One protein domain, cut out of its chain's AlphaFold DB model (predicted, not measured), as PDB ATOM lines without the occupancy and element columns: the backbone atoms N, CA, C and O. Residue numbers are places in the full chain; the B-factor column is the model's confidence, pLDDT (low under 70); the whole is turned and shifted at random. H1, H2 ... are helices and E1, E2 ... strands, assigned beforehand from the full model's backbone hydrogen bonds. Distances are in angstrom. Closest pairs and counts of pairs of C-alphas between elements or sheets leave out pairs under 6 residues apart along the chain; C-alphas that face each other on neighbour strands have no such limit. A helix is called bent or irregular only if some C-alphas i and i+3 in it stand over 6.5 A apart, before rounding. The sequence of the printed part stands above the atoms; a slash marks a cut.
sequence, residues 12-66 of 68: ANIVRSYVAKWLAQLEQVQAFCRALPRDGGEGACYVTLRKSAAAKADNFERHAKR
ATOM      1  N   ALA A  12      31.891 -60.548 -23.393       94.38
ATOM      2  CA  ALA A  12      30.523 -60.035 -23.344       94.38
ATOM      3  C   ALA A  12      30.294 -59.022 -22.205       94.38
ATOM      4  O   ALA A  12      29.632 -58.002 -22.412       94.38
ATOM      5  N   ASN A  13      30.865 -59.260 -21.021       93.88
ATOM      6  CA  ASN A  13      30.765 -58.336 -19.890       93.88
ATOM      7  C   ASN A  13      31.633 -57.088 -20.079       93.88
ATOM      8  O   ASN A  13      31.197 -55.984 -19.743       93.88
ATOM      9  N   ILE A  14      32.804 -57.226 -20.703       95.38
ATOM     10  CA  ILE A  14      33.628 -56.080 -21.101       95.38
ATOM     11  C   ILE A  14      32.851 -55.187 -22.082       95.38
ATOM     12  O   ILE A  14      32.732 -53.979 -21.866       95.38
ATOM     13  N   VAL A  15      32.251 -55.775 -23.123       96.31
ATOM     14  CA  VAL A  15      31.424 -55.039 -24.094       96.31
ATOM     15  C   VAL A  15      30.224 -54.385 -23.407       96.31
ATOM     16  O   VAL A  15      29.953 -53.212 -23.664       96.31
ATOM     17  N   ARG A  16      29.533 -55.084 -22.495       95.94
ATOM     18  CA  ARG A  16      28.425 -54.519 -21.701       95.94
ATOM     19  C   ARG A  16      28.844 -53.245 -20.963       95.94
ATOM     20  O   ARG A  16      28.124 -52.249 -21.025       95.94
ATOM     21  N   SER A  17      29.999 -53.268 -20.301       95.44
ATOM     22  CA  SER A  17      30.536 -52.124 -19.554       95.44
ATOM     23  C   SER A  17      30.865 -50.937 -20.464       95.44
ATOM     24  O   SER A  17      30.498 -49.802 -20.150       95.44
ATOM     25  N   TYR A  18      31.483 -51.178 -21.625       97.44
ATOM     26  CA  TYR A  18      31.755 -50.115 -22.599       97.44
ATOM     27  C   TYR A  18      30.480 -49.530 -23.203       97.44
ATOM     28  O   TYR A  18      30.342 -48.310 -23.265       97.44
ATOM     29  N   VAL A  19      29.520 -50.377 -23.582       97.00
ATOM     30  CA  VAL A  19      28.224 -49.927 -24.102       97.00
ATOM     31  C   VAL A  19      27.506 -49.063 -23.068       97.00
ATOM     32  O   VAL A  19      27.021 -47.991 -23.419       97.00
ATOM     33  N   ALA A  20      27.485 -49.461 -21.791       97.00
ATOM     34  CA  ALA A  20      26.885 -48.652 -20.730       97.00
ATOM     35  C   ALA A  20      27.559 -47.274 -20.597       97.00
ATOM     36  O   ALA A  20      26.871 -46.256 -20.500       97.00
ATOM     37  N   LYS A  21      28.898 -47.229 -20.655       98.19
ATOM     38  CA  LYS A  21      29.662 -45.975 -20.626       98.19
ATOM     39  C   LYS A  21      29.337 -45.078 -21.824       98.19
ATOM     40  O   LYS A  21      29.111 -43.888 -21.634       98.19
ATOM     41  N   TRP A  22      29.296 -45.629 -23.035       98.19
ATOM     42  CA  TRP A  22      29.012 -44.855 -24.246       98.19
ATOM     43  C   TRP A  22      27.576 -44.346 -24.293       98.19
ATOM     44  O   TRP A  22      27.356 -43.193 -24.643       98.19
ATOM     45  N   LEU A  23      26.596 -45.162 -23.895       98.25
ATOM     46  CA  LEU A  23      25.190 -44.745 -23.878       98.25
ATOM     47  C   LEU A  23      24.961 -43.530 -22.974       98.25
ATOM     48  O   LEU A  23      24.173 -42.660 -23.329       98.25
ATOM     49  N   ALA A  24      25.682 -43.431 -21.855       97.62
ATOM     50  CA  ALA A  24      25.617 -42.271 -20.967       97.62
ATOM     51  C   ALA A  24      26.209 -40.982 -21.579       97.62
ATOM     52  O   ALA A  24      25.928 -39.893 -21.088       97.62
ATOM     53  N   GLN A  25      27.024 -41.090 -22.633       98.19
ATOM     54  CA  GLN A  25      27.672 -39.954 -23.305       98.19
ATOM     55  C   GLN A  25      26.862 -39.411 -24.492       98.19
ATOM     56  O   GLN A  25      27.157 -38.329 -24.993       98.19
ATOM     57  N   LEU A  26      25.856 -40.152 -24.963       97.75
ATOM     58  CA  LEU A  26      25.044 -39.767 -26.113       97.75
ATOM     59  C   LEU A  26      23.837 -38.942 -25.656       97.75
ATOM     60  O   LEU A  26      22.918 -39.472 -25.041       97.75
ATOM     61  N   GLU A  27      23.777 -37.665 -26.034       96.50
ATOM     62  CA  GLU A  27      22.661 -36.761 -25.691       96.50
ATOM     63  C   GLU A  27      21.291 -37.272 -26.194       96.50
ATOM     64  O   GLU A  27      20.226 -36.973 -25.639       96.50
ATOM     65  N   GLN A  28      21.304 -38.074 -27.260       96.94
ATOM     66  CA  GLN A  28      20.101 -38.661 -27.842       96.94
ATOM     67  C   GLN A  28      19.541 -39.801 -26.982       96.94
ATOM     68  O   GLN A  28      18.383 -40.174 -27.165       96.94
ATOM     69  N   VAL A  29      20.317 -40.358 -26.051       98.06
ATOM     70  CA  VAL A  29      19.870 -41.413 -25.140       98.06
ATOM     71  C   VAL A  29      19.194 -40.778 -23.927       98.06
ATOM     72  O   VAL A  29      19.779 -39.970 -23.217       98.06
ATOM     73  N   GLN A  30      17.938 -41.151 -23.678       97.62
ATOM     74  CA  GLN A  30      17.179 -40.698 -22.508       97.62
ATOM     75  C   GLN A  30      17.350 -41.642 -21.314       97.62
ATOM     76  O   GLN A  30      17.430 -41.195 -20.176       97.62
ATOM     77  N   ALA A  31      17.361 -42.952 -21.571       98.06
ATOM     78  CA  ALA A  31      17.518 -43.991 -20.557       98.06
ATOM     79  C   ALA A  31      17.909 -45.323 -21.211       98.06
ATOM     80  O   ALA A  31      17.660 -45.534 -22.400       98.06
ATOM     81  N   PHE A  32      18.459 -46.246 -20.426       98.31
ATOM     82  CA  PHE A  32      18.684 -47.629 -20.836       98.31
ATOM     83  C   PHE A  32      18.546 -48.588 -19.649       98.31
ATOM     84  O   PHE A  32      18.778 -48.210 -18.501       98.31
ATOM     85  N   CYS A  33      18.148 -49.832 -19.914       97.31
ATOM     86  CA  CYS A  33      18.001 -50.878 -18.899       97.31
ATOM     87  C   CYS A  33      18.180 -52.272 -19.511       97.31
ATOM     88  O   CYS A  33      18.122 -52.438 -20.729       97.31
ATOM     89  N   ARG A  34      18.402 -53.295 -18.678       96.31
ATOM     90  CA  ARG A  34      18.504 -54.692 -19.132       96.31
ATOM     91  C   ARG A  34      17.232 -55.121 -19.870       96.31
ATOM     92  O   ARG A  34      16.127 -54.795 -19.439       96.31
ATOM     93  N   ALA A  35      17.390 -55.887 -20.948       97.75
ATOM     94  CA  ALA A  35      16.256 -56.440 -21.677       97.75
ATOM     95  C   ALA A  35      15.518 -57.515 -20.858       97.75
ATOM     96  O   ALA A  35      16.063 -58.120 -19.929       97.75
ATOM     97  N   LEU A  36      14.270 -57.796 -21.230       97.75
ATOM     98  CA  LEU A  36      13.535 -58.927 -20.663       97.75
ATOM     99  C   LEU A  36      14.159 -60.261 -21.111       97.75
ATOM    100  O   LEU A  36      14.789 -60.308 -22.170       97.75
ATOM    101  N   PRO A  37      13.975 -61.371 -20.363       96.56
ATOM    102  CA  PRO A  37      14.566 -62.665 -20.715       96.56
ATOM    103  C   PRO A  37      14.258 -63.126 -22.145       96.56
ATOM    104  O   PRO A  37      15.164 -63.571 -22.842       96.56
ATOM    105  N   ARG A  38      13.009 -62.943 -22.599       97.12
ATOM    106  CA  ARG A  38      12.566 -63.278 -23.964       97.12
ATOM    107  C   ARG A  38      13.279 -62.485 -25.067       97.12
ATOM    108  O   ARG A  38      13.378 -62.974 -26.182       97.12
ATOM    109  N   ASP A  39      13.809 -61.310 -24.732       96.50
ATOM    110  CA  ASP A  39      14.469 -60.388 -25.663       96.50
ATOM    111  C   ASP A  39      15.999 -60.365 -25.448       96.50
ATOM    112  O   ASP A  39      16.692 -59.462 -25.914       96.50
ATOM    113  N   GLY A  40      16.545 -61.352 -24.722       93.62
ATOM    114  CA  GLY A  40      17.989 -61.534 -24.519       93.62
ATOM    115  C   GLY A  40      18.482 -61.396 -23.080       93.62
ATOM    116  O   GLY A  40      19.621 -61.772 -22.787       93.62
ATOM    117  N   GLY A  41      17.645 -60.907 -22.163       94.69
ATOM    118  CA  GLY A  41      17.986 -60.775 -20.748       94.69
ATOM    119  C   GLY A  41      19.278 -59.984 -20.536       94.69
ATOM    120  O   GLY A  41      19.448 -58.893 -21.063       94.69
ATOM    121  N   GLU A  42      20.214 -60.562 -19.783       91.94
ATOM    122  CA  GLU A  42      21.517 -59.944 -19.491       91.94
ATOM    123  C   GLU A  42      22.425 -59.743 -20.701       91.94
ATOM    124  O   GLU A  42      23.364 -58.970 -20.598       91.94
ATOM    125  N   GLY A  43      22.155 -60.389 -21.840       95.44
ATOM    126  CA  GLY A  43      22.948 -60.185 -23.051       95.44
ATOM    127  C   GLY A  43      22.503 -59.002 -23.910       95.44
ATOM    128  O   GLY A  43      22.970 -58.841 -25.046       95.44
ATOM    129  N   ALA A  44      21.546 -58.216 -23.416       96.81
ATOM    130  CA  ALA A  44      20.905 -57.141 -24.151       96.81
ATOM    131  C   ALA A  44      20.382 -56.033 -23.230       96.81
ATOM    132  O   ALA A  44      20.161 -56.220 -22.034       96.81
ATOM    133  N   CYS A  45      20.151 -54.859 -23.808       97.75
ATOM    134  CA  CYS A  45      19.535 -53.734 -23.121       97.75
ATOM    135  C   CYS A  45      18.548 -53.026 -24.044       97.75
ATOM    136  O   CYS A  45      18.794 -52.912 -25.248       97.75
ATOM    137  N   TYR A  46      17.461 -52.521 -23.474       98.25
ATOM    138  CA  TYR A  46      16.652 -51.513 -24.140       98.25
ATOM    139  C   TYR A  46      17.301 -50.148 -23.973       98.25
ATOM    140  O   TYR A  46      17.906 -49.856 -22.940       98.25
ATOM    141  N   VAL A  47      17.135 -49.309 -24.990       98.12
ATOM    142  CA  VAL A  47      17.585 -47.921 -24.997       98.12
ATOM    143  C   VAL A  47      16.417 -47.060 -25.453       98.12
ATOM    144  O   VAL A  47      15.861 -47.270 -26.530       98.12
ATOM    145  N   THR A  48      16.044 -46.085 -24.634       98.06
ATOM    146  CA  THR A  48      15.032 -45.092 -24.979       98.06
ATOM    147  C   THR A  48      15.727 -43.900 -25.614       98.06
ATOM    148  O   THR A  48      16.505 -43.209 -24.958       98.06
ATOM    149  N   LEU A  49      15.435 -43.638 -26.886       97.06
ATOM    150  CA  LEU A  49      15.999 -42.509 -27.622       97.06
ATOM    151  C   LEU A  49      15.071 -41.296 -27.581       97.06
ATOM    152  O   LEU A  49      13.845 -41.420 -27.533       97.06
ATOM    153  N   ARG A  50      15.657 -40.101 -27.588       95.88
ATOM    154  CA  ARG A  50      14.952 -38.831 -27.746       95.88
ATOM    155  C   ARG A  50      14.298 -38.802 -29.125       95.88
ATOM    156  O   ARG A  50      14.947 -39.059 -30.134       95.88
ATOM    157  N   LYS A  51      13.006 -38.470 -29.174       95.12
ATOM    158  CA  LYS A  51      12.316 -38.227 -30.449       95.12
ATOM    159  C   LYS A  51      12.944 -37.019 -31.147       95.12
ATOM    160  O   LYS A  51      13.220 -36.014 -30.491       95.12
ATOM    161  N   SER A  52      13.117 -37.096 -32.465       94.06
ATOM    162  CA  SER A  52      13.507 -35.931 -33.263       94.06
ATOM    163  C   SER A  52      12.420 -34.852 -33.211       94.06
ATOM    164  O   SER A  52      11.253 -35.142 -32.930       94.06
ATOM    165  N   ALA A  53      12.791 -33.601 -33.499       93.44
ATOM    166  CA  ALA A  53      11.836 -32.494 -33.542       93.44
ATOM    167  C   ALA A  53      10.701 -32.764 -34.547       93.44
ATOM    168  O   ALA A  53       9.533 -32.603 -34.200       93.44
ATOM    169  N   ALA A  54      11.040 -33.278 -35.735       94.50
ATOM    170  CA  ALA A  54      10.072 -33.675 -36.757       94.50
ATOM    171  C   ALA A  54       9.128 -34.781 -36.259       94.50
ATOM    172  O   ALA A  54       7.917 -34.609 -36.269       94.50
ATOM    173  N   ALA A  55       9.662 -35.873 -35.695       93.31
ATOM    174  CA  ALA A  55       8.827 -36.957 -35.171       93.31
ATOM    175  C   ALA A  55       7.934 -36.506 -34.000       93.31
ATOM    176  O   ALA A  55       6.857 -37.063 -33.777       93.31
ATOM    177  N   LYS A  56       8.373 -35.507 -33.223       92.88
ATOM    178  CA  LYS A  56       7.558 -34.887 -32.175       92.88
ATOM    179  C   LYS A  56       6.423 -34.047 -32.774       92.88
ATOM    180  O   LYS A  56       5.306 -34.159 -32.271       92.88
ATOM    181  N   ALA A  57       6.693 -33.263 -33.820       93.38
ATOM    182  CA  ALA A  57       5.693 -32.471 -34.538       93.38
ATOM    183  C   ALA A  57       4.633 -33.369 -35.197       93.38
ATOM    184  O   ALA A  57       3.451 -33.224 -34.893       93.38
ATOM    185  N   ASP A  58       5.052 -34.387 -35.952       93.81
ATOM    186  CA  ASP A  58       4.153 -35.362 -36.583       93.81
ATOM    187  C   ASP A  58       3.234 -36.038 -35.557       93.81
ATOM    188  O   ASP A  58       2.033 -36.210 -35.770       93.81
ATOM    189  N   ASN A  59       3.794 -36.441 -34.411       91.19
ATOM    190  CA  ASN A  59       3.021 -37.072 -33.347       91.19
ATOM    191  C   ASN A  59       2.013 -36.095 -32.724       91.19
ATOM    192  O   ASN A  59       0.903 -36.497 -32.380       91.19
ATOM    193  N   PHE A  60       2.386 -34.823 -32.580       90.75
ATOM    194  CA  PHE A  60       1.470 -33.790 -32.110       90.75
ATOM    195  C   PHE A  60       0.319 -33.594 -33.101       90.75
ATOM    196  O   PHE A  60      -0.831 -33.710 -32.696       90.75
ATOM    197  N   GLU A  61       0.588 -33.410 -34.393       91.69
ATOM    198  CA  GLU A  61      -0.451 -33.218 -35.417       91.69
ATOM    199  C   GLU A  61      -1.441 -34.390 -35.500       91.69
ATOM    200  O   GLU A  61      -2.656 -34.185 -35.596       91.69
ATOM    201  N   ARG A  62      -0.935 -35.628 -35.410       90.50
ATOM    202  CA  ARG A  62      -1.756 -36.850 -35.447       90.50
ATOM    203  C   ARG A  62      -2.722 -36.954 -34.271       90.50
ATOM    204  O   ARG A  62      -3.841 -37.437 -34.443       90.50
ATOM    205  N   HIS A  63      -2.301 -36.533 -33.080       90.12
ATOM    206  CA  HIS A  63      -3.061 -36.750 -31.846       90.12
ATOM    207  C   HIS A  63      -3.769 -35.492 -31.320       90.12
ATOM    208  O   HIS A  63      -4.757 -35.622 -30.600       90.12
ATOM    209  N   ALA A  64      -3.352 -34.291 -31.729       80.31
ATOM    210  CA  ALA A  64      -3.938 -33.021 -31.294       80.31
ATOM    211  C   ALA A  64      -5.421 -32.882 -31.681       80.31
ATOM    212  O   ALA A  64      -6.193 -32.273 -30.944       80.31
ATOM    213  N   LYS A  65      -5.854 -33.505 -32.788       64.25
ATOM    214  CA  LYS A  65      -7.257 -33.471 -33.246       64.25
ATOM    215  C   LYS A  65      -8.246 -34.191 -32.317       64.25
ATOM    216  O   LYS A  65      -9.440 -33.967 -32.451       64.25
ATOM    217  N   ARG A  66      -7.780 -35.046 -31.397       61.59
ATOM    218  CA  ARG A  66      -8.635 -35.777 -30.436       61.59
ATOM    219  C   ARG A  66      -8.763 -35.093 -29.070       61.59
ATOM    220  O   ARG A  66      -9.410 -35.637 -28.187       61.59
TER     221      ARG A  66
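AT A GLANCE: This is residues 12 to 66 of the 68 residues of the protein "Probable DNA endonuclease SmrA" of Serratia rubidaea (UniProt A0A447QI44). A two-stranded antiparallel hairpin, E1 and E2, stands in the middle, with helix H1 beside it at one end of the long axis and helix H2 sticking out at the other end as an arm, its residues 53 to 58 and 60 to 64 standing free. From H1 the chain folds back into E1, loops round through residues 35 to 44 into E2, and then leaves the hairpin for H2. The printed part has 55 residues with two named helices and two named strands, in the order H1, E1, E2, H2, and its class is mixed, helices and strands. It is only just extended, close to loose, with a radius of gyration of the C-alphas of 15.4 A, and its outline is flat, spanning 47 by 27 by 11 A.

IN THESE COORDINATES: Find C-alpha 12 at (30.523, -60.035, -23.344); from there H1, residues 12 to 23, runs 16.2 A to C-alpha 23. Go on to C-alpha 29 at (19.870, -41.413, -25.140), where E1, residues 29 to 34, begins and runs 14.6 A. Then find E2 at residues 45 to 49, 12.6 A long. H2, residues 53 to 64, runs 15.9 A and ends at C-alpha 64 at (-3.938, -33.021, -31.294). Neither helix is bent.

HOW THE PARTS SIT: Begin with the hairpin: E1 and E2 are antiparallel neighbours, with 164 degrees between their directions. Look for C-alphas 34 and 45, which face each other at 4.2 A, and C-alphas 29 and 49, at 4.7 A. N 30 and O 48, 2.8 A apart, and N 33 and O 46, 3.0 A apart, are within hydrogen-bond range. Next look at H1, whose closest C-alphas to E1 are those of Leu 23 and Val 29, 6.4 A apart. H1 and E2 are only just apart, their closest C-alphas being 8.3 A from each other. H2 is apart from H1 and from E1. In H1 and H2, every O i to N i+4 pair is within hydrogen-bond range.

THE WHOLE: The two C-alphas farthest apart are those of Ile 14 and Lys 65, at 48.3 A. Without the stretches that stand free, residues 53 to 58 and 60 to 66, the body has 42 residues and spans 32 by 23 by 10 A. The printed part has no cut. The links from H1 to E1 and from E2 to H2 are tight, the link from E1 to E2 is short, and no link is long. The mean pLDDT of the printed part is 94.3; residues 65 to 66 are under 70, where the model's confidence is low.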